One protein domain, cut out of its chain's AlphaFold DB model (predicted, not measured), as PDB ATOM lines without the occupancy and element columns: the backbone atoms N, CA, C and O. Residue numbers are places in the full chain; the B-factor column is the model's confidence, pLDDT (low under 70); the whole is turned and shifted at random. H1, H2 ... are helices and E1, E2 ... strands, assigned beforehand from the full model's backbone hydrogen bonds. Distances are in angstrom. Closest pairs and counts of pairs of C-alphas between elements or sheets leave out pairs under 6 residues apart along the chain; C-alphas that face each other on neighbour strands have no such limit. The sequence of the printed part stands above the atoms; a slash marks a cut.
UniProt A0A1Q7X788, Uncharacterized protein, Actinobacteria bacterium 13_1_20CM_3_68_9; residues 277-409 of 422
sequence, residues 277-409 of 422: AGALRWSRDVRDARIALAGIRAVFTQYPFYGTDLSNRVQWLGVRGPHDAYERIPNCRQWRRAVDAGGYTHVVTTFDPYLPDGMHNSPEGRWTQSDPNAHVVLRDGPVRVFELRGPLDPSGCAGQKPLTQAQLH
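What this domain is: This is residues 277 to 409 of the 422 residues of an uncharacterized protein of Actinobacteria bacterium 13_1_20CM_3_68_9 (UniProt A0A1Q7X788). A twisted sheet of five strands forms the core, with H1 and H2 over one face and H3 and H4 over the other. Past the end of E2 the chain turns into a small hairpin, E3 and E4, and a long last stretch leads to the short helix H5 beside E4. The printed part has 133 residues, with named elements in the order H1 E1 H2 E2 E3 E4 H3 E5 H4 E6 E7 H5; the large sheet, order E2 E1 E5 E7 E6, is mixed. The class is mixed, helices and strands, with under half of the residues, 66, in named elements. The whole is compact, radius of gyration of the C-alphas 13.8 A, and rounded, spanning 38 by 34 by 28 A.

Where its parts are: H1, residues 277 to 285, begins at C-alpha 277 (-15.438, -1.203, -11.390) and is 13.7 A long. E1 is residues 290 to 294, 13.4 A, H2 303 to 306, E2 313 to 316, E3 318 to 320 and E4 326 to 328. H3, residues 332 to 341, spans 14.1 A. E5 is residues 346 to 349 and H4 363 to 369. E6, residues 374 to 380, is 16.8 A long, and E7, residues 383 to 388, 16.3 A. H5, residues 405 to 408, ends at C-alpha 408 (-24.760, -21.393, -25.044).

How they stand to each other: H1 is on the sheet at a height of 9.2 A, over E7, along the strands at 5 degrees on the local plane. H2 is on the same face and touches H1, the closest C-alphas, of Ser 283 and Phe 305, being 5.3 A apart. E1, H2 and E2 form a strand-helix-strand unit, two parallel neighbour strands with a helix between, its crossover right-handed; N 291 and O 313 are 2.8 A apart. E1 and E5 are parallel, N 348 and O 292 at 2.8 A. H3 and H4, on the opposite face, touch at a steep tilt of 63 degrees, the same way, closest at the C-alphas of Cys 332 and Trp 367, 5.5 A. E5, H4 and E6 form a split unit with E7 between the strands, its crossover right-handed. E7 is antiparallel to E5, N 386 and O 347 at 2.8 A, and forms a hairpin with E6, N 387 and O 375 at 2.8 A. In the hairpin of E3 and E4, N 319 and O 327 are 2.8 A apart. H5 is not on the sheet; the closest C-alphas of E4 and H5, of Arg 328 and Leu 408, are 5.8 A apart. Every O i to N i+4 pair is within hydrogen-bond range in H3 and H4, and 3 of 5 in H1; H2 and H5 are too short for such a pair.

The domain as a whole: The C-alphas farthest apart, of Asp 309 and Gly 399, are 40.2 A apart. The printed part has no cut. The links E5 to H4 and E7 to H5 are long. Mean pLDDT of the printed part is 88.8; residues 352 to 359 and 409 are under 70.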
ATOM      1  N   ALA A 277     -15.622  -2.549 -11.918       83.44
ATOM      2  CA  ALA A 277     -15.438  -1.203 -11.390       83.44
ATOM      3  C   ALA A 277     -14.879  -0.213 -12.424       83.44
ATOM      4  O   ALA A 277     -15.301   0.942 -12.454       83.44
ATOM      5  N   GLY A 278     -13.950  -0.635 -13.290       87.25
ATOM      6  CA  GLY A 278     -13.462   0.196 -14.390       87.25
ATOM      7  C   GLY A 278     -14.553   0.534 -15.407       87.25
ATOM      8  O   GLY A 278     -14.755   1.704 -15.723       87.25
ATOM      9  N   ALA A 279     -15.298  -0.471 -15.873       89.44
ATOM     10  CA  ALA A 279     -16.363  -0.282 -16.858       89.44
ATOM     11  C   ALA A 279     -17.546   0.530 -16.304       89.44
ATOM     12  O   ALA A 279     -18.111   1.344 -17.028       89.44
ATOM     13  N   LEU A 280     -17.887   0.354 -15.023       89.19
ATOM     14  CA  LEU A 280     -18.946   1.119 -14.360       89.19
ATOM     15  C   LEU A 280     -18.565   2.585 -14.159       89.19
ATOM     16  O   LEU A 280     -19.408   3.461 -14.327       89.19
ATOM     17  N   ARG A 281     -17.300   2.868 -13.826       89.19
ATOM     18  CA  ARG A 281     -16.812   4.250 -13.746       89.19
ATOM     19  C   ARG A 281     -16.785   4.908 -15.118       89.19
ATOM     20  O   ARG A 281     -17.283   6.015 -15.248       89.19
ATOM     21  N   TRP A 282     -16.279   4.206 -16.132       91.88
ATOM     22  CA  TRP A 282     -16.286   4.683 -17.517       91.88
ATOM     23  C   TRP A 282     -17.699   5.042 -17.993       91.88
ATOM     24  O   TRP A 282     -17.903   6.116 -18.549       91.88
ATOM     25  N   SER A 283     -18.695   4.191 -17.732       93.00
ATOM     26  CA  SER A 283     -20.049   4.409 -18.248       93.00
ATOM     27  C   SER A 283     -20.777   5.602 -17.630       93.00
ATOM     28  O   SER A 283     -21.810   6.002 -18.156       93.00
ATOM     29  N   ARG A 284     -20.279   6.174 -16.524       92.06
ATOM     30  CA  ARG A 284     -20.894   7.342 -15.872       92.06
ATOM     31  C   ARG A 284     -20.846   8.598 -16.735       92.06
ATOM     32  O   ARG A 284     -21.814   9.361 -16.708       92.06
ATOM     33  N   ASP A 285     -19.747   8.772 -17.468       91.38
ATOM     34  CA  ASP A 285     -19.449   9.972 -18.261       91.38
ATOM     35  C   ASP A 285     -19.856   9.825 -19.735       91.38
ATOM     36  O   ASP A 285     -19.839  10.790 -20.497       91.38
ATOM     37  N   VAL A 286     -20.248   8.616 -20.141       94.44
ATOM     38  CA  VAL A 286     -20.737   8.321 -21.490       94.44
ATOM     39  C   VAL A 286     -22.189   8.766 -21.611       94.44
ATOM     40  O   VAL A 286     -23.024   8.373 -20.792       94.44
ATOM     41  N   ARG A 287     -22.486   9.541 -22.657       95.56
ATOM     42  CA  ARG A 287     -23.821  10.070 -22.954       95.56
ATOM     43  C   ARG A 287     -24.221   9.806 -24.393       95.56
ATOM     44  O   ARG A 287     -23.357   9.692 -25.263       95.56
ATOM     45  N   ASP A 288     -25.529   9.709 -24.617       96.94
ATOM     46  CA  ASP A 288     -26.159   9.523 -25.931       96.94
ATOM     47  C   ASP A 288     -25.578   8.345 -26.745       96.94
ATOM     48  O   ASP A 288     -25.661   8.294 -27.975       96.94
ATOM     49  N   ALA A 289     -24.988   7.361 -26.061       97.56
ATOM     50  CA  ALA A 289     -24.336   6.224 -26.684       97.56
ATOM     51  C   ALA A 289     -25.304   5.060 -26.892       97.56
ATOM     52  O   ALA A 289     -26.270   4.855 -26.151       97.56
ATOM     53  N   ARG A 290     -25.000   4.225 -27.885       98.19
ATOM     54  CA  ARG A 290     -25.659   2.934 -28.088       98.19
ATOM     55  C   ARG A 290     -24.676   1.855 -27.665       98.19
ATOM     56  O   ARG A 290     -23.665   1.658 -28.332       98.19
ATOM     57  N   ILE A 291     -24.967   1.162 -26.570       98.06
ATOM     58  CA  ILE A 291     -24.051   0.212 -25.935       98.06
ATOM     59  C   ILE A 291     -24.607  -1.209 -26.050       98.06
ATOM     60  O   ILE A 291     -25.646  -1.540 -25.470       98.06
ATOM     61  N   ALA A 292     -23.896  -2.058 -26.787       97.25
ATOM     62  CA  ALA A 292     -24.142  -3.492 -26.812       97.25
ATOM     63  C   ALA A 292     -23.453  -4.155 -25.621       97.25
ATOM     64  O   ALA A 292     -22.274  -3.917 -25.363       97.25
ATOM     65  N   LEU A 293     -24.177  -5.019 -24.918       94.88
ATOM     66  CA  LEU A 293     -23.635  -5.805 -23.818       94.88
ATOM     67  C   LEU A 293     -23.510  -7.276 -24.209       94.88
ATOM     68  O   LEU A 293     -24.411  -7.833 -24.838       94.88
ATOM     69  N   ALA A 294     -22.410  -7.904 -23.798       91.12
ATOM     70  CA  ALA A 294     -22.117  -9.309 -24.064       91.12
ATOM     71  C   ALA A 294     -21.604 -10.051 -22.823       91.12
ATOM     72  O   ALA A 294     -21.045  -9.466 -21.883       91.12
ATOM     73  N   GLY A 295     -21.739 -11.375 -22.861       81.56
ATOM     74  CA  GLY A 295     -21.405 -12.250 -21.745       81.56
ATOM     75  C   GLY A 295     -22.522 -12.330 -20.705       81.56
ATOM     76  O   GLY A 295     -23.459 -11.531 -20.672       81.56
ATOM     77  N   ILE A 296     -22.427 -13.346 -19.855       75.62
ATOM     78  CA  ILE A 296     -23.537 -13.804 -19.010       75.62
ATOM     79  C   ILE A 296     -23.786 -12.855 -17.841       75.62
ATOM     80  O   ILE A 296     -24.920 -12.641 -17.421       75.62
ATOM     81  N   ARG A 297     -22.728 -12.231 -17.322       76.31
ATOM     82  CA  ARG A 297     -22.843 -11.306 -16.191       76.31
ATOM     83  C   ARG A 297     -23.459  -9.979 -16.588       76.31
ATOM     84  O   ARG A 297     -24.242  -9.438 -15.812       76.31
ATOM     85  N   ALA A 298     -23.191  -9.526 -17.809       80.38
ATOM     86  CA  ALA A 298     -23.769  -8.308 -18.350       80.38
ATOM     87  C   ALA A 298     -25.304  -8.335 -18.369       80.38
ATOM     88  O   ALA A 298     -25.912  -7.297 -18.133       80.38
ATOM     89  N   VAL A 299     -25.937  -9.507 -18.553       78.75
ATOM     90  CA  VAL A 299     -27.407  -9.667 -18.476       78.75
ATOM     91  C   VAL A 299     -27.966  -9.090 -17.172       78.75
ATOM     92  O   VAL A 299     -29.005  -8.429 -17.184       78.75
ATOM     93  N   PHE A 300     -27.255  -9.298 -16.060       77.00
ATOM     94  CA  PHE A 300     -27.673  -8.904 -14.712       77.00
ATOM     95  C   PHE A 300     -27.172  -7.514 -14.297       77.00
ATOM     96  O   PHE A 300     -27.623  -6.985 -13.282       77.00
ATOM     97  N   THR A 301     -26.256  -6.909 -15.058       80.25
ATOM     98  CA  THR A 301     -25.582  -5.647 -14.710       80.25
ATOM     99  C   THR A 301     -25.720  -4.577 -15.795       80.25
ATOM    100  O   THR A 301     -24.839  -3.742 -15.955       80.25
ATOM    101  N   GLN A 302     -26.840  -4.555 -16.529       90.00
ATOM    102  CA  GLN A 302     -27.072  -3.584 -17.613       90.00
ATOM    103  C   GLN A 302     -27.314  -2.155 -17.114       90.00
ATOM    104  O   GLN A 302     -26.909  -1.190 -17.754       90.00
ATOM    105  N   TYR A 303     -27.990  -2.016 -15.968       89.94
ATOM    106  CA  TYR A 303     -28.495  -0.731 -15.474       89.94
ATOM    107  C   TYR A 303     -27.432   0.383 -15.321       89.94
ATOM    108  O   TYR A 303     -27.705   1.509 -15.732       89.94
ATOM    109  N   PRO A 304     -26.214   0.118 -14.813       89.81
ATOM    110  CA  PRO A 304     -25.161   1.134 -14.741       89.81
ATOM    111  C   PRO A 304     -24.723   1.729 -16.091       89.81
ATOM    112  O   PRO A 304     -24.280   2.875 -16.141       89.81
ATOM    113  N   PHE A 305     -24.844   0.975 -17.190       93.31
ATOM    114  CA  PHE A 305     -24.390   1.419 -18.512       93.31
ATOM    115  C   PHE A 305     -25.329   2.445 -19.156       93.31
ATOM    116  O   PHE A 305     -24.965   3.064 -20.153       93.31
ATOM    117  N   TYR A 306     -26.512   2.680 -18.578       94.00
ATOM    118  CA  TYR A 306     -27.407   3.748 -19.029       94.00
ATOM    119  C   TYR A 306     -26.817   5.151 -18.797       94.00
ATOM    120  O   TYR A 306     -27.322   6.117 -19.358       94.00
ATOM    121  N   GLY A 307     -25.733   5.262 -18.022       91.25
ATOM    122  CA  GLY A 307     -25.109   6.536 -17.679       91.25
ATOM    123  C   GLY A 307     -25.812   7.223 -16.514       91.25
ATOM    124  O   GLY A 307     -26.888   6.806 -16.069       91.25
ATOM    125  N   THR A 308     -25.185   8.270 -15.979       90.50
ATOM    126  CA  THR A 308     -25.723   9.026 -14.834       90.50
ATOM    127  C   THR A 308     -27.029   9.749 -15.176       90.50
ATOM    128  O   THR A 308     -27.912   9.804 -14.319       90.50
ATOM    129  N   ASP A 309     -27.205  10.167 -16.431       90.06
ATOM    130  CA  ASP A 309     -28.388  10.860 -16.964       90.06
ATOM    131  C   ASP A 309     -29.386   9.953 -17.712       90.06
ATOM    132  O   ASP A 309     -30.417  10.431 -18.179       90.06
ATOM    133  N   LEU A 310     -29.112   8.644 -17.797       91.62
ATOM    134  CA  LEU A 310     -29.936   7.656 -18.509       91.62
ATOM    135  C   LEU A 310     -30.073   7.904 -20.028       91.62
ATOM    136  O   LEU A 310     -30.989   7.361 -20.650       91.62
ATOM    137  N   SER A 311     -29.180   8.695 -20.634       95.00
ATOM    138  CA  SER A 311     -29.213   9.023 -22.070       95.00
ATOM    139  C   SER A 311     -28.799   7.857 -22.978       95.00
ATOM    140  O   SER A 311     -29.188   7.804 -24.149       95.00
ATOM    141  N   ASN A 312     -28.048   6.881 -22.455       97.19
ATOM    142  CA  ASN A 312     -27.551   5.769 -23.261       97.19
ATOM    143  C   ASN A 312     -28.650   4.739 -23.558       97.19
ATOM    144  O   ASN A 312     -29.469   4.384 -22.709       97.19
ATOM    145  N   ARG A 313     -28.610   4.161 -24.760       97.44
ATOM    146  CA  ARG A 313     -29.407   2.983 -25.125       97.44
ATOM    147  C   ARG A 313     -28.568   1.732 -24.938       97.44
ATOM    148  O   ARG A 313     -27.625   1.502 -25.692       97.44
ATOM    149  N   VAL A 314     -28.940   0.913 -23.965       96.94
ATOM    150  CA  VAL A 314     -28.192  -0.286 -23.580       96.94
ATOM    151  C   VAL A 314     -29.005  -1.529 -23.894       96.94
ATOM    152  O   VAL A 314     -30.181  -1.603 -23.547       96.94
ATOM    153  N   GLN A 315     -28.379  -2.519 -24.523       95.19
ATOM    154  CA  GLN A 315     -29.033  -3.788 -24.820       95.19
ATOM    155  C   GLN A 315     -28.033  -4.935 -24.707       95.19
ATOM    156  O   GLN A 315     -27.013  -4.947 -25.394       95.19
ATOM    157  N   TRP A 316     -28.353  -5.937 -23.888       93.56
ATOM    158  CA  TRP A 316     -27.699  -7.237 -23.997       93.56
ATOM    159  C   TRP A 316     -28.080  -7.913 -25.315       93.56
ATOM    160  O   TRP A 316     -29.265  -8.017 -25.656       93.56
ATOM    161  N   LEU A 317     -27.072  -8.320 -26.083       94.00
ATOM    162  CA  LEU A 317     -27.260  -8.883 -27.411       94.00
ATOM    163  C   LEU A 317     -27.446 -10.396 -27.358       94.00
ATOM    164  O   LEU A 317     -26.600 -11.125 -26.845       94.00
ATOM    165  N   GLY A 318     -28.545 -10.842 -27.955       90.94
ATOM    166  CA  GLY A 318     -28.951 -12.231 -28.033       90.94
ATOM    167  C   GLY A 318     -29.726 -12.522 -29.316       90.94
ATOM    168  O   GLY A 318     -30.048 -11.619 -30.091       90.94
ATOM    169  N   VAL A 319     -30.030 -13.795 -29.535       90.50
ATOM    170  CA  VAL A 319     -30.925 -14.274 -30.592       90.50
ATOM    171  C   VAL A 319     -32.256 -14.695 -29.982       90.50
ATOM    172  O   VAL A 319     -32.300 -15.209 -28.868       90.50
ATOM    173  N   ARG A 320     -33.361 -14.465 -30.697       88.88
ATOM    174  CA  ARG A 320     -34.665 -14.976 -30.262       88.88
ATOM    175  C   ARG A 320     -34.771 -16.463 -30.582       88.88
ATOM    176  O   ARG A 320     -34.579 -16.847 -31.735       88.88
ATOM    177  N   GLY A 321     -35.091 -17.255 -29.569       85.06
ATOM    178  CA  GLY A 321     -35.382 -18.678 -29.660       85.06
ATOM    179  C   GLY A 321     -36.884 -18.980 -29.568       85.06
ATOM    180  O   GLY A 321     -37.719 -18.066 -29.575       85.06
ATOM    181  N   PRO A 322     -37.259 -20.269 -29.490       84.56
ATOM    182  CA  PRO A 322     -38.640 -20.696 -29.281       84.56
ATOM    183  C   PRO A 322     -39.262 -20.076 -28.022       84.56
ATOM    184  O   PRO A 322     -38.575 -19.829 -27.033       84.56
ATOM    185  N   HIS A 323     -40.580 -19.855 -28.041       84.69
ATOM    186  CA  HIS A 323     -41.339 -19.343 -26.888       84.69
ATOM    187  C   HIS A 323     -40.821 -17.999 -26.330       84.69
ATOM    188  O   HIS A 323     -40.855 -17.776 -25.121       84.69
ATOM    189  N   ASP A 324     -40.343 -17.116 -27.216       86.25
ATOM    190  CA  ASP A 324     -39.742 -15.810 -26.888       86.25
ATOM    191  C   ASP A 324     -38.510 -15.919 -25.965       86.25
ATOM    192  O   ASP A 324     -38.186 -14.999 -25.212       86.25
ATOM    193  N   ALA A 325     -37.801 -17.058 -26.023       83.00
ATOM    194  CA  ALA A 325     -36.491 -17.194 -25.402       83.00
ATOM    195  C   ALA A 325     -35.516 -16.176 -26.007       83.00
ATOM    196  O   ALA A 325     -35.584 -15.851 -27.194       83.00
ATOM    197  N   TYR A 326     -34.600 -15.666 -25.188       86.62
ATOM    198  CA  TYR A 326     -33.559 -14.750 -25.639       86.62
ATOM    199  C   TYR A 326     -32.203 -15.318 -25.242       86.62
ATOM    200  O   TYR A 326     -31.820 -15.299 -24.073       86.62
ATOM    201  N   GLU A 327     -31.525 -15.883 -26.233       85.31
ATOM    202  CA  GLU A 327     -30.375 -16.768 -26.083       85.31
ATOM    203  C   GLU A 327     -29.088 -16.076 -26.533       85.31
ATOM    204  O   GLU A 327     -29.103 -15.043 -27.206       85.31
ATOM    205  N   ARG A 328     -27.938 -16.636 -26.164       88.00
ATOM    206  CA  ARG A 328     -26.632 -16.068 -26.508       88.00
ATOM    207  C   ARG A 328     -26.318 -16.260 -27.994       88.00
ATOM    208  O   ARG A 328     -26.639 -17.285 -28.585       88.00
ATOM    209  N   ILE A 329     -25.643 -15.285 -28.603       92.50
ATOM    210  CA  ILE A 329     -25.254 -15.369 -30.016       92.50
ATOM    211  C   ILE A 329     -24.130 -16.415 -30.197       92.50
ATOM    212  O   ILE A 329     -23.061 -16.258 -29.607       92.50
ATOM    213  N   PRO A 330     -24.309 -17.456 -31.036       91.94
ATOM    214  CA  PRO A 330     -23.430 -18.630 -31.037       91.94
ATOM    215  C   PRO A 330     -22.085 -18.475 -31.737       91.94
ATOM    216  O   PRO A 330     -21.192 -19.299 -31.530       91.94
ATOM    217  N   ASN A 331     -21.905 -17.471 -32.595       95.00
ATOM    218  CA  ASN A 331     -20.671 -17.334 -33.364       95.00
ATOM    219  C   ASN A 331     -20.340 -15.886 -33.738       95.00
ATOM    220  O   ASN A 331     -21.220 -15.029 -33.830       95.00
ATOM    221  N   CYS A 332     -19.060 -15.660 -34.050       96.94
ATOM    222  CA  CYS A 332     -18.498 -14.368 -34.452       96.94
ATOM    223  C   CYS A 332     -19.282 -13.685 -35.581       96.94
ATOM    224  O   CYS A 332     -19.546 -12.486 -35.518       96.94
ATOM    225  N   ARG A 333     -19.687 -14.441 -36.609       97.38
ATOM    226  CA  ARG A 333     -20.330 -13.872 -37.800       97.38
ATOM    227  C   ARG A 333     -21.702 -13.292 -37.462       97.38
ATOM    228  O   ARG A 333     -22.036 -12.199 -37.909       97.38
ATOM    229  N   GLN A 334     -22.488 -14.019 -36.669       96.94
ATOM    230  CA  GLN A 334     -23.779 -13.542 -36.174       96.94
ATOM    231  C   GLN A 334     -23.611 -12.414 -35.152       96.94
ATOM    232  O   GLN A 334     -24.384 -11.463 -35.187       96.94
ATOM    233  N   TRP A 335     -22.581 -12.483 -34.302       97.06
ATOM    234  CA  TRP A 335     -22.266 -11.440 -33.325       97.06
ATOM    235  C   TRP A 335     -22.018 -10.093 -34.002       97.06
ATOM    236  O   TRP A 335     -22.713  -9.125 -33.708       97.06
ATOM    237  N   ARG A 336     -21.092 -10.048 -34.969       97.88
ATOM    238  CA  ARG A 336     -20.754  -8.818 -35.702       97.88
ATOM    239  C   ARG A 336     -21.975  -8.232 -36.415       97.88
ATOM    240  O   ARG A 336     -22.299  -7.073 -36.206       97.88
ATOM    241  N   ARG A 337     -22.751  -9.073 -37.113       97.62
ATOM    242  CA  ARG A 337     -24.013  -8.651 -37.753       97.62
ATOM    243  C   ARG A 337     -25.020  -8.061 -36.766       97.62
ATOM    244  O   ARG A 337     -25.697  -7.100 -37.111       97.62
ATOM    245  N   ALA A 338     -25.153  -8.639 -35.572       97.50
ATOM    246  CA  ALA A 338     -26.069  -8.132 -34.552       97.50
ATOM    247  C   ALA A 338     -25.603  -6.786 -33.980       97.50
ATOM    248  O   ALA A 338     -26.429  -5.901 -33.748       97.50
ATOM    249  N   VAL A 339     -24.289  -6.615 -33.799       97.88
ATOM    250  CA  VAL A 339     -23.692  -5.333 -33.406       97.88
ATOM    251  C   VAL A 339     -23.964  -4.267 -34.476       97.88
ATOM    252  O   VAL A 339     -24.484  -3.196 -34.163       97.88
ATOM    253  N   ASP A 340     -23.715  -4.573 -35.747       97.75
ATOM    254  CA  ASP A 340     -23.927  -3.610 -36.833       97.75
ATOM    255  C   ASP A 340     -25.407  -3.262 -37.016       97.75
ATOM    256  O   ASP A 340     -25.763  -2.090 -37.136       97.75
ATOM    257  N   ALA A 341     -26.296  -4.260 -36.969       97.31
ATOM    258  CA  ALA A 341     -27.737  -4.059 -37.117       97.31
ATOM    259  C   ALA A 341     -28.328  -3.163 -36.017       97.31
ATOM    260  O   ALA A 341     -29.307  -2.451 -36.248       97.31
ATOM    261  N   GLY A 342     -27.744  -3.185 -34.817       96.12
ATOM    262  CA  GLY A 342     -28.153  -2.311 -33.724       96.12
ATOM    263  C   GLY A 342     -27.538  -0.911 -33.770       96.12
ATOM    264  O   GLY A 342     -27.942  -0.067 -32.962       96.12
ATOM    265  N   GLY A 343     -26.598  -0.648 -34.686       96.75
ATOM    266  CA  GLY A 343     -25.903   0.632 -34.812       96.75
ATOM    267  C   GLY A 343     -25.231   1.055 -33.507       96.75
ATOM    268  O   GLY A 343     -25.394   2.195 -33.075       96.75
ATOM    269  N   TYR A 344     -24.594   0.116 -32.803       98.25
ATOM    270  CA  TYR A 344     -23.948   0.412 -31.527       98.25
ATOM    271  C   TYR A 344     -22.693   1.260 -31.736       98.25
ATOM    272  O   TYR A 344     -21.966   1.082 -32.706       98.25
ATOM    273  N   THR A 345     -22.436   2.182 -30.811       98.00
ATOM    274  CA  THR A 345     -21.190   2.956 -30.762       98.00
ATOM    275  C   THR A 345     -20.166   2.300 -29.848       98.00
ATOM    276  O   THR A 345     -18.967   2.499 -30.017       98.00
ATOM    277  N   HIS A 346     -20.633   1.491 -28.892       98.38
ATOM    278  CA  HIS A 346     -19.780   0.783 -27.953       98.38
ATOM    279  C   HIS A 346     -20.224  -0.660 -27.750       98.38
ATOM    280  O   HIS A 346     -21.412  -0.986 -27.801       98.38
ATOM    281  N   VAL A 347     -19.255  -1.510 -27.430       97.75
ATOM    282  CA  VAL A 347     -19.483  -2.880 -26.966       97.75
ATOM    283  C   VAL A 347     -18.833  -3.032 -25.600       97.75
ATOM    284  O   VAL A 347     -17.653  -2.727 -25.437       97.75
ATOM    285  N   VAL A 348     -19.572  -3.548 -24.624       95.62
ATOM    286  CA  VAL A 348     -19.015  -3.976 -23.339       95.62
ATOM    287  C   VAL A 348     -19.179  -5.477 -23.216       95.62
ATOM    288  O   VAL A 348     -20.289  -6.008 -23.247       95.62
ATOM    289  N   THR A 349     -18.066  -6.174 -23.036       92.44
ATOM    290  CA  THR A 349     -18.071  -7.621 -22.838       92.44
ATOM    291  C   THR A 349     -17.603  -7.948 -21.435       92.44
ATOM    292  O   THR A 349     -16.557  -7.459 -21.006       92.44
ATOM    293  N   THR A 350     -18.372  -8.774 -20.733       85.75
ATOM    294  CA  THR A 350     -18.096  -9.188 -19.349       85.75
ATOM    295  C   THR A 350     -17.592 -10.626 -19.273       85.75
ATOM    296  O   THR A 350     -17.560 -11.336 -20.278       85.75
ATOM    297  N   PHE A 351     -17.193 -11.062 -18.077       75.00
ATOM    298  CA  PHE A 351     -16.712 -12.421 -17.862       75.00
ATOM    299  C   PHE A 351     -17.783 -13.494 -18.066       75.00
ATOM    300  O   PHE A 351     -18.981 -13.283 -17.847       75.00
ATOM    301  N   ASP A 352     -17.296 -14.675 -18.433       68.50
ATOM    302  CA  ASP A 352     -18.076 -15.889 -18.596       68.50
ATOM    303  C   ASP A 352     -17.754 -16.844 -17.427       68.50
ATOM    304  O   ASP A 352     -16.628 -17.342 -17.352       68.50
ATOM    305  N   PRO A 353     -18.679 -17.067 -16.469       59.34
ATOM    306  CA  PRO A 353     -18.416 -17.896 -15.291       59.34
ATOM    307  C   PRO A 353     -18.169 -19.378 -15.624       59.34
ATOM    308  O   PRO A 353     -17.721 -20.111 -14.750       59.34
ATOM    309  N   TYR A 354     -18.422 -19.811 -16.865       56.19
ATOM    310  CA  TYR A 354     -18.216 -21.186 -17.336       56.19
ATOM    311  C   TYR A 354     -16.802 -21.436 -17.897       56.19
ATOM    312  O   TYR A 354     -16.530 -22.495 -18.457       56.19
ATOM    313  N   LEU A 355     -15.886 -20.471 -17.749       54.50
ATOM    314  CA  LEU A 355     -14.465 -20.595 -18.094       54.50
ATOM    315  C   LEU A 355     -13.575 -20.298 -16.867       54.50
ATOM    316  O   LEU A 355     -12.872 -19.284 -16.866       54.50
ATOM    317  N   PRO A 356     -13.590 -21.140 -15.814       48.25
ATOM    318  CA  PRO A 356     -12.831 -20.880 -14.584       48.25
ATOM    319  C   PRO A 356     -11.313 -20.793 -14.822       48.25
ATOM    320  O   PRO A 356     -10.663 -19.912 -14.263       48.25
ATOM    321  N   ASP A 357     -10.766 -21.599 -15.738       47.59
ATOM    322  CA  ASP A 357      -9.338 -21.583 -16.105       47.59
ATOM    323  C   ASP A 357      -8.974 -20.461 -17.101       47.59
ATOM    324  O   ASP A 357      -7.820 -20.309 -17.501       47.59
ATOM    325  N   GLY A 358      -9.961 -19.669 -17.534       52.25
ATOM    326  CA  GLY A 358      -9.848 -18.697 -18.617       52.25
ATOM    327  C   GLY A 358     -10.492 -17.358 -18.288       52.25
ATOM    328  O   GLY A 358     -11.150 -16.801 -19.166       52.25
ATOM    329  N   MET A 359     -10.295 -16.845 -17.063       53.53
ATOM    330  CA  MET A 359     -10.715 -15.515 -16.563       53.53
ATOM    331  C   MET A 359     -10.090 -14.328 -17.341       53.53
ATOM    332  O   MET A 359      -9.534 -13.378 -16.792       53.53
ATOM    333  N   HIS A 360     -10.183 -14.374 -18.661       70.88
ATOM    334  CA  HIS A 360      -9.704 -13.415 -19.633       70.88
ATOM    335  C   HIS A 360     -10.802 -13.169 -20.676       70.88
ATOM    336  O   HIS A 360     -11.902 -13.711 -20.593       70.88
ATOM    337  N   ASN A 361     -10.496 -12.295 -21.636       79.75
ATOM    338  CA  ASN A 361     -11.403 -11.780 -22.660       79.75
ATOM    339  C   ASN A 361     -12.429 -12.822 -23.163       79.75
ATOM    340  O   ASN A 361     -12.028 -13.848 -23.719       79.75
ATOM    341  N   SER A 362     -13.726 -12.548 -22.979       84.62
ATOM    342  CA  SER A 362     -14.842 -13.413 -23.404       84.62
ATOM    343  C   SER A 362     -14.797 -13.745 -24.908       84.62
ATOM    344  O   SER A 362     -14.152 -13.021 -25.672       84.62
ATOM    345  N   PRO A 363     -15.465 -14.815 -25.384       88.44
ATOM    346  CA  PRO A 363     -15.574 -15.100 -26.817       88.44
ATOM    347  C   PRO A 363     -16.028 -13.889 -27.641       88.44
ATOM    348  O   PRO A 363     -15.359 -13.532 -28.606       88.44
ATOM    349  N   GLU A 364     -17.077 -13.191 -27.211       92.06
ATOM    350  CA  GLU A 364     -17.590 -11.984 -27.864       92.06
ATOM    351  C   GLU A 364     -16.578 -10.844 -27.833       92.06
ATOM    352  O   GLU A 364     -16.416 -10.120 -28.817       92.06
ATOM    353  N   GLY A 365     -15.844 -10.702 -26.730       92.31
ATOM    354  CA  GLY A 365     -14.786  -9.709 -26.632       92.31
ATOM    355  C   GLY A 365     -13.602 -10.034 -27.544       92.31
ATOM    356  O   GLY A 365     -13.011  -9.122 -28.116       92.31
ATOM    357  N   ARG A 366     -13.274 -11.313 -27.777       91.50
ATOM    358  CA  ARG A 366     -12.258 -11.720 -28.765       91.50
ATOM    359  C   ARG A 366     -12.733 -11.497 -30.198       91.50
ATOM    360  O   ARG A 366     -11.971 -10.966 -30.998       91.50
ATOM    361  N   TRP A 367     -13.982 -11.845 -30.503       95.25
ATOM    362  CA  TRP A 367     -14.588 -11.611 -31.817       95.25
ATOM    363  C   TRP A 367     -14.687 -10.124 -32.161       95.25
ATOM    364  O   TRP A 367     -14.538  -9.753 -33.325       95.25
ATOM    365  N   THR A 368     -14.939  -9.281 -31.157       96.50
ATOM    366  CA  THR A 368     -14.955  -7.821 -31.306       96.50
ATOM    367  C   THR A 368     -13.532  -7.295 -31.472       96.50
ATOM    368  O   THR A 368     -13.252  -6.601 -32.438       96.50
ATOM    369  N   GLN A 369     -12.601  -7.697 -30.600       95.25
ATOM    370  CA  GLN A 369     -11.207  -7.241 -30.636       95.25
ATOM    371  C   GLN A 369     -10.469  -7.605 -31.932       95.25
ATOM    372  O   GLN A 369      -9.529  -6.911 -32.306       95.25
ATOM    373  N   SER A 370     -10.841  -8.701 -32.597       95.56
ATOM    374  CA  SER A 370     -10.209  -9.108 -33.854       95.56
ATOM    375  C   SER A 370     -10.657  -8.286 -35.065       95.56
ATOM    376  O   SER A 370     -10.253  -8.603 -36.178       95.56
ATOM    377  N   ASP A 371     -11.537  -7.297 -34.895       97.69
ATOM    378  CA  ASP A 371     -11.955  -6.398 -35.968       97.69
ATOM    379  C   ASP A 371     -11.156  -5.085 -35.944       97.69
ATOM    380  O   ASP A 371     -11.033  -4.486 -34.873       97.69
ATOM    381  N   PRO A 372     -10.643  -4.592 -37.087       96.44
ATOM    382  CA  PRO A 372      -9.913  -3.326 -37.129       96.44
ATOM    383  C   PRO A 372     -10.770  -2.102 -36.764       96.44
ATOM    384  O   PRO A 372     -10.207  -1.095 -36.344       96.44
ATOM    385  N   ASN A 373     -12.103  -2.174 -36.881       97.75
ATOM    386  CA  ASN A 373     -12.999  -1.067 -36.532       97.75
ATOM    387  C   ASN A 373     -13.356  -1.010 -35.037       97.75
ATOM    388  O   ASN A 373     -14.034  -0.072 -34.612       97.75
ATOM    389  N   ALA A 374     -12.900  -1.971 -34.227       98.06
ATOM    390  CA  ALA A 374     -13.144  -2.007 -32.789       98.06
ATOM    391  C   ALA A 374     -11.885  -1.639 -31.990       98.06
ATOM    392  O   ALA A 374     -10.912  -2.392 -31.926       98.06
ATOM    393  N   HIS A 375     -11.926  -0.504 -31.294       97.81
ATOM    394  CA  HIS A 375     -10.817  -0.036 -30.468       97.81
ATOM    395  C   HIS A 375     -11.094  -0.268 -28.991       97.81
ATOM    396  O   HIS A 375     -12.102   0.175 -28.453       97.81
ATOM    397  N   VAL A 376     -10.176  -0.950 -28.307       96.62
ATOM    398  CA  VAL A 376     -10.298  -1.166 -26.863       96.62
ATOM    399  C   VAL A 376     -10.019   0.142 -26.126       96.62
ATOM    400  O   VAL A 376      -8.885   0.613 -26.143       96.62
ATOM    401  N   VAL A 377     -11.025   0.675 -25.434       96.06
ATOM    402  CA  VAL A 377     -10.901   1.881 -24.597       96.06
ATOM    403  C   VAL A 377     -10.692   1.550 -23.120       96.06
ATOM    404  O   VAL A 377     -10.120   2.349 -22.386       96.06
ATOM    405  N   LEU A 378     -11.096   0.351 -22.676       93.69
ATOM    406  CA  LEU A 378     -10.869  -0.112 -21.304       93.69
ATOM    407  C   LEU A 378     -10.593  -1.618 -21.244       93.69
ATOM    408  O   LEU A 378     -11.263  -2.429 -21.893       93.69
ATOM    409  N   ARG A 379      -9.609  -1.987 -20.414       91.38
ATOM    410  CA  ARG A 379      -9.298  -3.363 -20.012       91.38
ATOM    411  C   ARG A 379      -9.257  -3.430 -18.492       91.38
ATOM    412  O   ARG A 379      -8.383  -2.819 -17.891       91.38
ATOM    413  N   ASP A 380     -10.171  -4.188 -17.904       85.19
ATOM    414  CA  ASP A 380     -10.213  -4.430 -16.461       85.19
ATOM    415  C   ASP A 380     -10.503  -5.917 -16.236       85.19
ATOM    416  O   ASP A 380     -11.588  -6.395 -16.558       85.19
ATOM    417  N   GLY A 381      -9.481  -6.691 -15.861       81.50
ATOM    418  CA  GLY A 381      -9.568  -8.153 -15.749       81.50
ATOM    419  C   GLY A 381     -10.176  -8.826 -17.002       81.50
ATOM    420  O   GLY A 381      -9.595  -8.715 -18.093       81.50
ATOM    421  N   PRO A 382     -11.325  -9.519 -16.894       80.62
ATOM    422  CA  PRO A 382     -12.054 -10.132 -18.011       80.62
ATOM    423  C   PRO A 382     -12.987  -9.164 -18.766       80.62
ATOM    424  O   PRO A 382     -13.519  -9.520 -19.820       80.62
ATOM    425  N   VAL A 383     -13.189  -7.949 -18.252       88.19
ATOM    426  CA  VAL A 383     -14.081  -6.940 -18.825       88.19
ATOM    427  C   VAL A 383     -13.348  -6.118 -19.880       88.19
ATOM    428  O   VAL A 383     -12.205  -5.681 -19.703       88.19
ATOM    429  N   ARG A 384     -14.004  -5.909 -21.018       92.38
ATOM    430  CA  ARG A 384     -13.502  -5.070 -22.111       92.38
ATOM    431  C   ARG A 384     -14.580  -4.092 -22.536       92.38
ATOM    432  O   ARG A 384     -15.743  -4.475 -22.642       92.38
ATOM    433  N   VAL A 385     -14.165  -2.860 -22.805       95.75
ATOM    434  CA  VAL A 385     -14.996  -1.848 -23.458       95.75
ATOM    435  C   VAL A 385     -14.348  -1.497 -24.786       95.75
ATOM    436  O   VAL A 385     -13.145  -1.219 -24.838       95.75
ATOM    437  N   PHE A 386     -15.149  -1.516 -25.842       97.88
ATOM    438  CA  PHE A 386     -14.752  -1.178 -27.197       97.88
ATOM    439  C   PHE A 386     -15.517   0.055 -27.664       97.88
ATOM    440  O   PHE A 386     -16.732   0.118 -27.483       97.88
ATOM    441  N   GLU A 387     -14.813   0.987 -28.291       98.19
ATOM    442  CA  GLU A 387     -15.379   2.026 -29.149       98.19
ATOM    443  C   GLU A 387     -15.386   1.506 -30.592       98.19
ATOM    444  O   GLU A 387     -14.382   0.965 -31.070       98.19
ATOM    445  N   LEU A 388     -16.517   1.649 -31.278       98.31
ATOM    446  CA  LEU A 388     -16.682   1.231 -32.667       98.31
ATOM    447  C   LEU A 388     -16.515   2.437 -33.595       98.31
ATOM    448  O   LEU A 388     -17.289   3.390 -33.528       98.31
ATOM    449  N   ARG A 389     -15.513   2.389 -34.477       97.38
ATOM    450  CA  ARG A 389     -15.222   3.455 -35.460       97.38
ATOM    451  C   ARG A 389     -15.858   3.223 -36.829       97.38
ATOM    452  O   ARG A 389     -15.760   4.070 -37.711       97.38
ATOM    453  N   GLY A 390     -16.501   2.079 -37.003       96.75
ATOM    454  CA  GLY A 390     -17.159   1.658 -38.228       96.75
ATOM    455  C   GLY A 390     -17.869   0.320 -38.025       96.75
ATOM    456  O   GLY A 390     -17.781  -0.253 -36.935       96.75
ATOM    457  N   PRO A 391     -18.568  -0.180 -39.057       97.44
ATOM    458  CA  PRO A 391     -19.205  -1.492 -39.007       97.44
ATOM    459  C   PRO A 391     -18.154  -2.599 -38.857       97.44
ATOM    460  O   PRO A 391     -17.077  -2.526 -39.450       97.44
ATOM    461  N   LEU A 392     -18.463  -3.630 -38.081       98.00
ATOM    462  CA  LEU A 392     -17.612  -4.805 -37.938       98.00
ATOM    463  C   LEU A 392     -17.706  -5.663 -39.205       98.00
ATOM    464  O   LEU A 392     -18.775  -5.813 -39.778       98.00
ATOM    465  N   ASP A 393     -16.613  -6.279 -39.651       97.06
ATOM    466  CA  ASP A 393     -16.628  -7.119 -40.852       97.06
ATOM    467  C   ASP A 393     -17.008  -8.574 -40.508       97.06
ATOM    468  O   ASP A 393     -16.199  -9.310 -39.937       97.06
ATOM    469  N   PRO A 394     -18.194  -9.095 -40.876       95.31
ATOM    470  CA  PRO A 394     -18.544 -10.482 -40.574       95.31
ATOM    471  C   PRO A 394     -17.686 -11.500 -41.350       95.31
ATOM    472  O   PRO A 394     -17.659 -12.684 -41.002       95.31
ATOM    473  N   SER A 395     -17.012 -11.095 -42.429       94.44
ATOM    474  CA  SER A 395     -16.140 -11.977 -43.209       94.44
ATOM    475  C   SER A 395     -14.789 -12.225 -42.521       94.44
ATOM    476  O   SER A 395     -14.302 -13.357 -42.563       94.44
ATOM    477  N   GLY A 396     -14.288 -11.259 -41.742       93.50
ATOM    478  CA  GLY A 396     -13.073 -11.335 -40.915       93.50
ATOM    479  C   GLY A 396     -13.111 -12.294 -39.711       93.50
ATOM    480  O   GLY A 396     -12.215 -12.279 -38.871       93.50
ATOM    481  N   CYS A 397     -14.122 -13.159 -39.602       94.62
ATOM    482  CA  CYS A 397     -14.268 -14.138 -38.516       94.62
ATOM    483  C   CYS A 397     -13.467 -15.444 -38.715       94.62
ATOM    484  O   CYS A 397     -13.714 -16.430 -38.013       94.62
ATOM    485  N   ALA A 398     -12.538 -15.498 -39.674       89.69
ATOM    486  CA  ALA A 398     -11.712 -16.683 -39.909       89.69
ATOM    487  C   ALA A 398     -10.891 -17.048 -38.654       89.69
ATOM    488  O   ALA A 398     -10.308 -16.184 -38.004       89.69
ATOM    489  N   GLY A 399     -10.876 -18.332 -38.281       84.56
ATOM    490  CA  GLY A 399     -10.165 -18.827 -37.091       84.56
ATOM    491  C   GLY A 399     -10.868 -18.584 -35.746       84.56
ATOM    492  O   GLY A 399     -10.407 -19.091 -34.723       84.56
ATOM    493  N   GLN A 400     -11.999 -17.870 -35.720       90.25
ATOM    494  CA  GLN A 400     -12.775 -17.667 -34.495       90.25
ATOM    495  C   GLN A 400     -13.630 -18.895 -34.174       90.25
ATOM    496  O   GLN A 400     -14.453 -19.332 -34.980       90.25
ATOM    497  N   LYS A 401     -13.462 -19.445 -32.968       89.56
ATOM    498  CA  LYS A 401     -14.251 -20.593 -32.502       89.56
ATOM    499  C   LYS A 401     -15.669 -20.149 -32.109       89.56
ATOM    500  O   LYS A 401     -15.790 -19.114 -31.444       89.56
ATOM    501  N   PRO A 402     -16.723 -20.896 -32.492       90.44
ATOM    502  CA  PRO A 402     -18.072 -20.682 -31.978       90.44
ATOM    503  C   PRO A 402     -18.153 -21.044 -30.489       90.44
ATOM    504  O   PRO A 402     -17.249 -21.688 -29.948       90.44
ATOM    505  N   LEU A 403     -19.242 -20.639 -29.838       86.62
ATOM    506  CA  LEU A 403     -19.544 -21.080 -28.478       86.62
ATOM    507  C   LEU A 403     -19.851 -22.579 -28.456       86.62
ATOM    508  O   LEU A 403     -20.492 -23.110 -29.365       86.62
ATOM    509  N   THR A 404     -19.408 -23.256 -27.403       84.06
ATOM    510  CA  THR A 404     -19.803 -24.641 -27.128       84.06
ATOM    511  C   THR A 404     -21.240 -24.697 -26.606       84.06
ATOM    512  O   THR A 404     -21.785 -23.696 -26.141       84.06
ATOM    513  N   GLN A 405     -21.857 -25.882 -26.618       78.50
ATOM    514  CA  GLN A 405     -23.198 -26.079 -26.047       78.50
ATOM    515  C   GLN A 405     -23.272 -25.668 -24.567       78.50
ATOM    516  O   GLN A 405     -24.219 -25.002 -24.170       78.50
ATOM    517  N   ALA A 406     -22.229 -25.958 -23.782       73.25
ATOM    518  CA  ALA A 406     -22.136 -25.538 -22.383       73.25
ATOM    519  C   ALA A 406     -22.020 -24.010 -22.199       73.25
ATOM    520  O   ALA A 406     -22.384 -23.483 -21.156       73.25
ATOM    521  N   GLN A 407     -21.499 -23.290 -23.200       76.88
ATOM    522  CA  GLN A 407     -21.408 -21.824 -23.190       76.88
ATOM    523  C   GLN A 407     -22.681 -21.139 -23.710       76.88
ATOM    524  O   GLN A 407     -22.886 -19.953 -23.440       76.88
ATOM    525  N   LEU A 408     -23.484 -21.857 -24.500       77.38
ATOM    526  CA  LEU A 408     -24.760 -21.393 -25.044       77.38
ATOM    527  C   LEU A 408     -25.900 -21.578 -24.054       77.38
ATOM    528  O   LEU A 408     -26.670 -20.650 -23.829       77.38
ATOM    529  N   HIS A 409     -25.959 -22.761 -23.455       67.94
ATOM    530  CA  HIS A 409     -27.017 -23.177 -22.559       67.94
ATOM    531  C   HIS A 409     -26.392 -23.402 -21.184       67.94
ATOM    532  O   HIS A 409     -25.475 -24.209 -21.043       67.94
TER     533      HIS A 409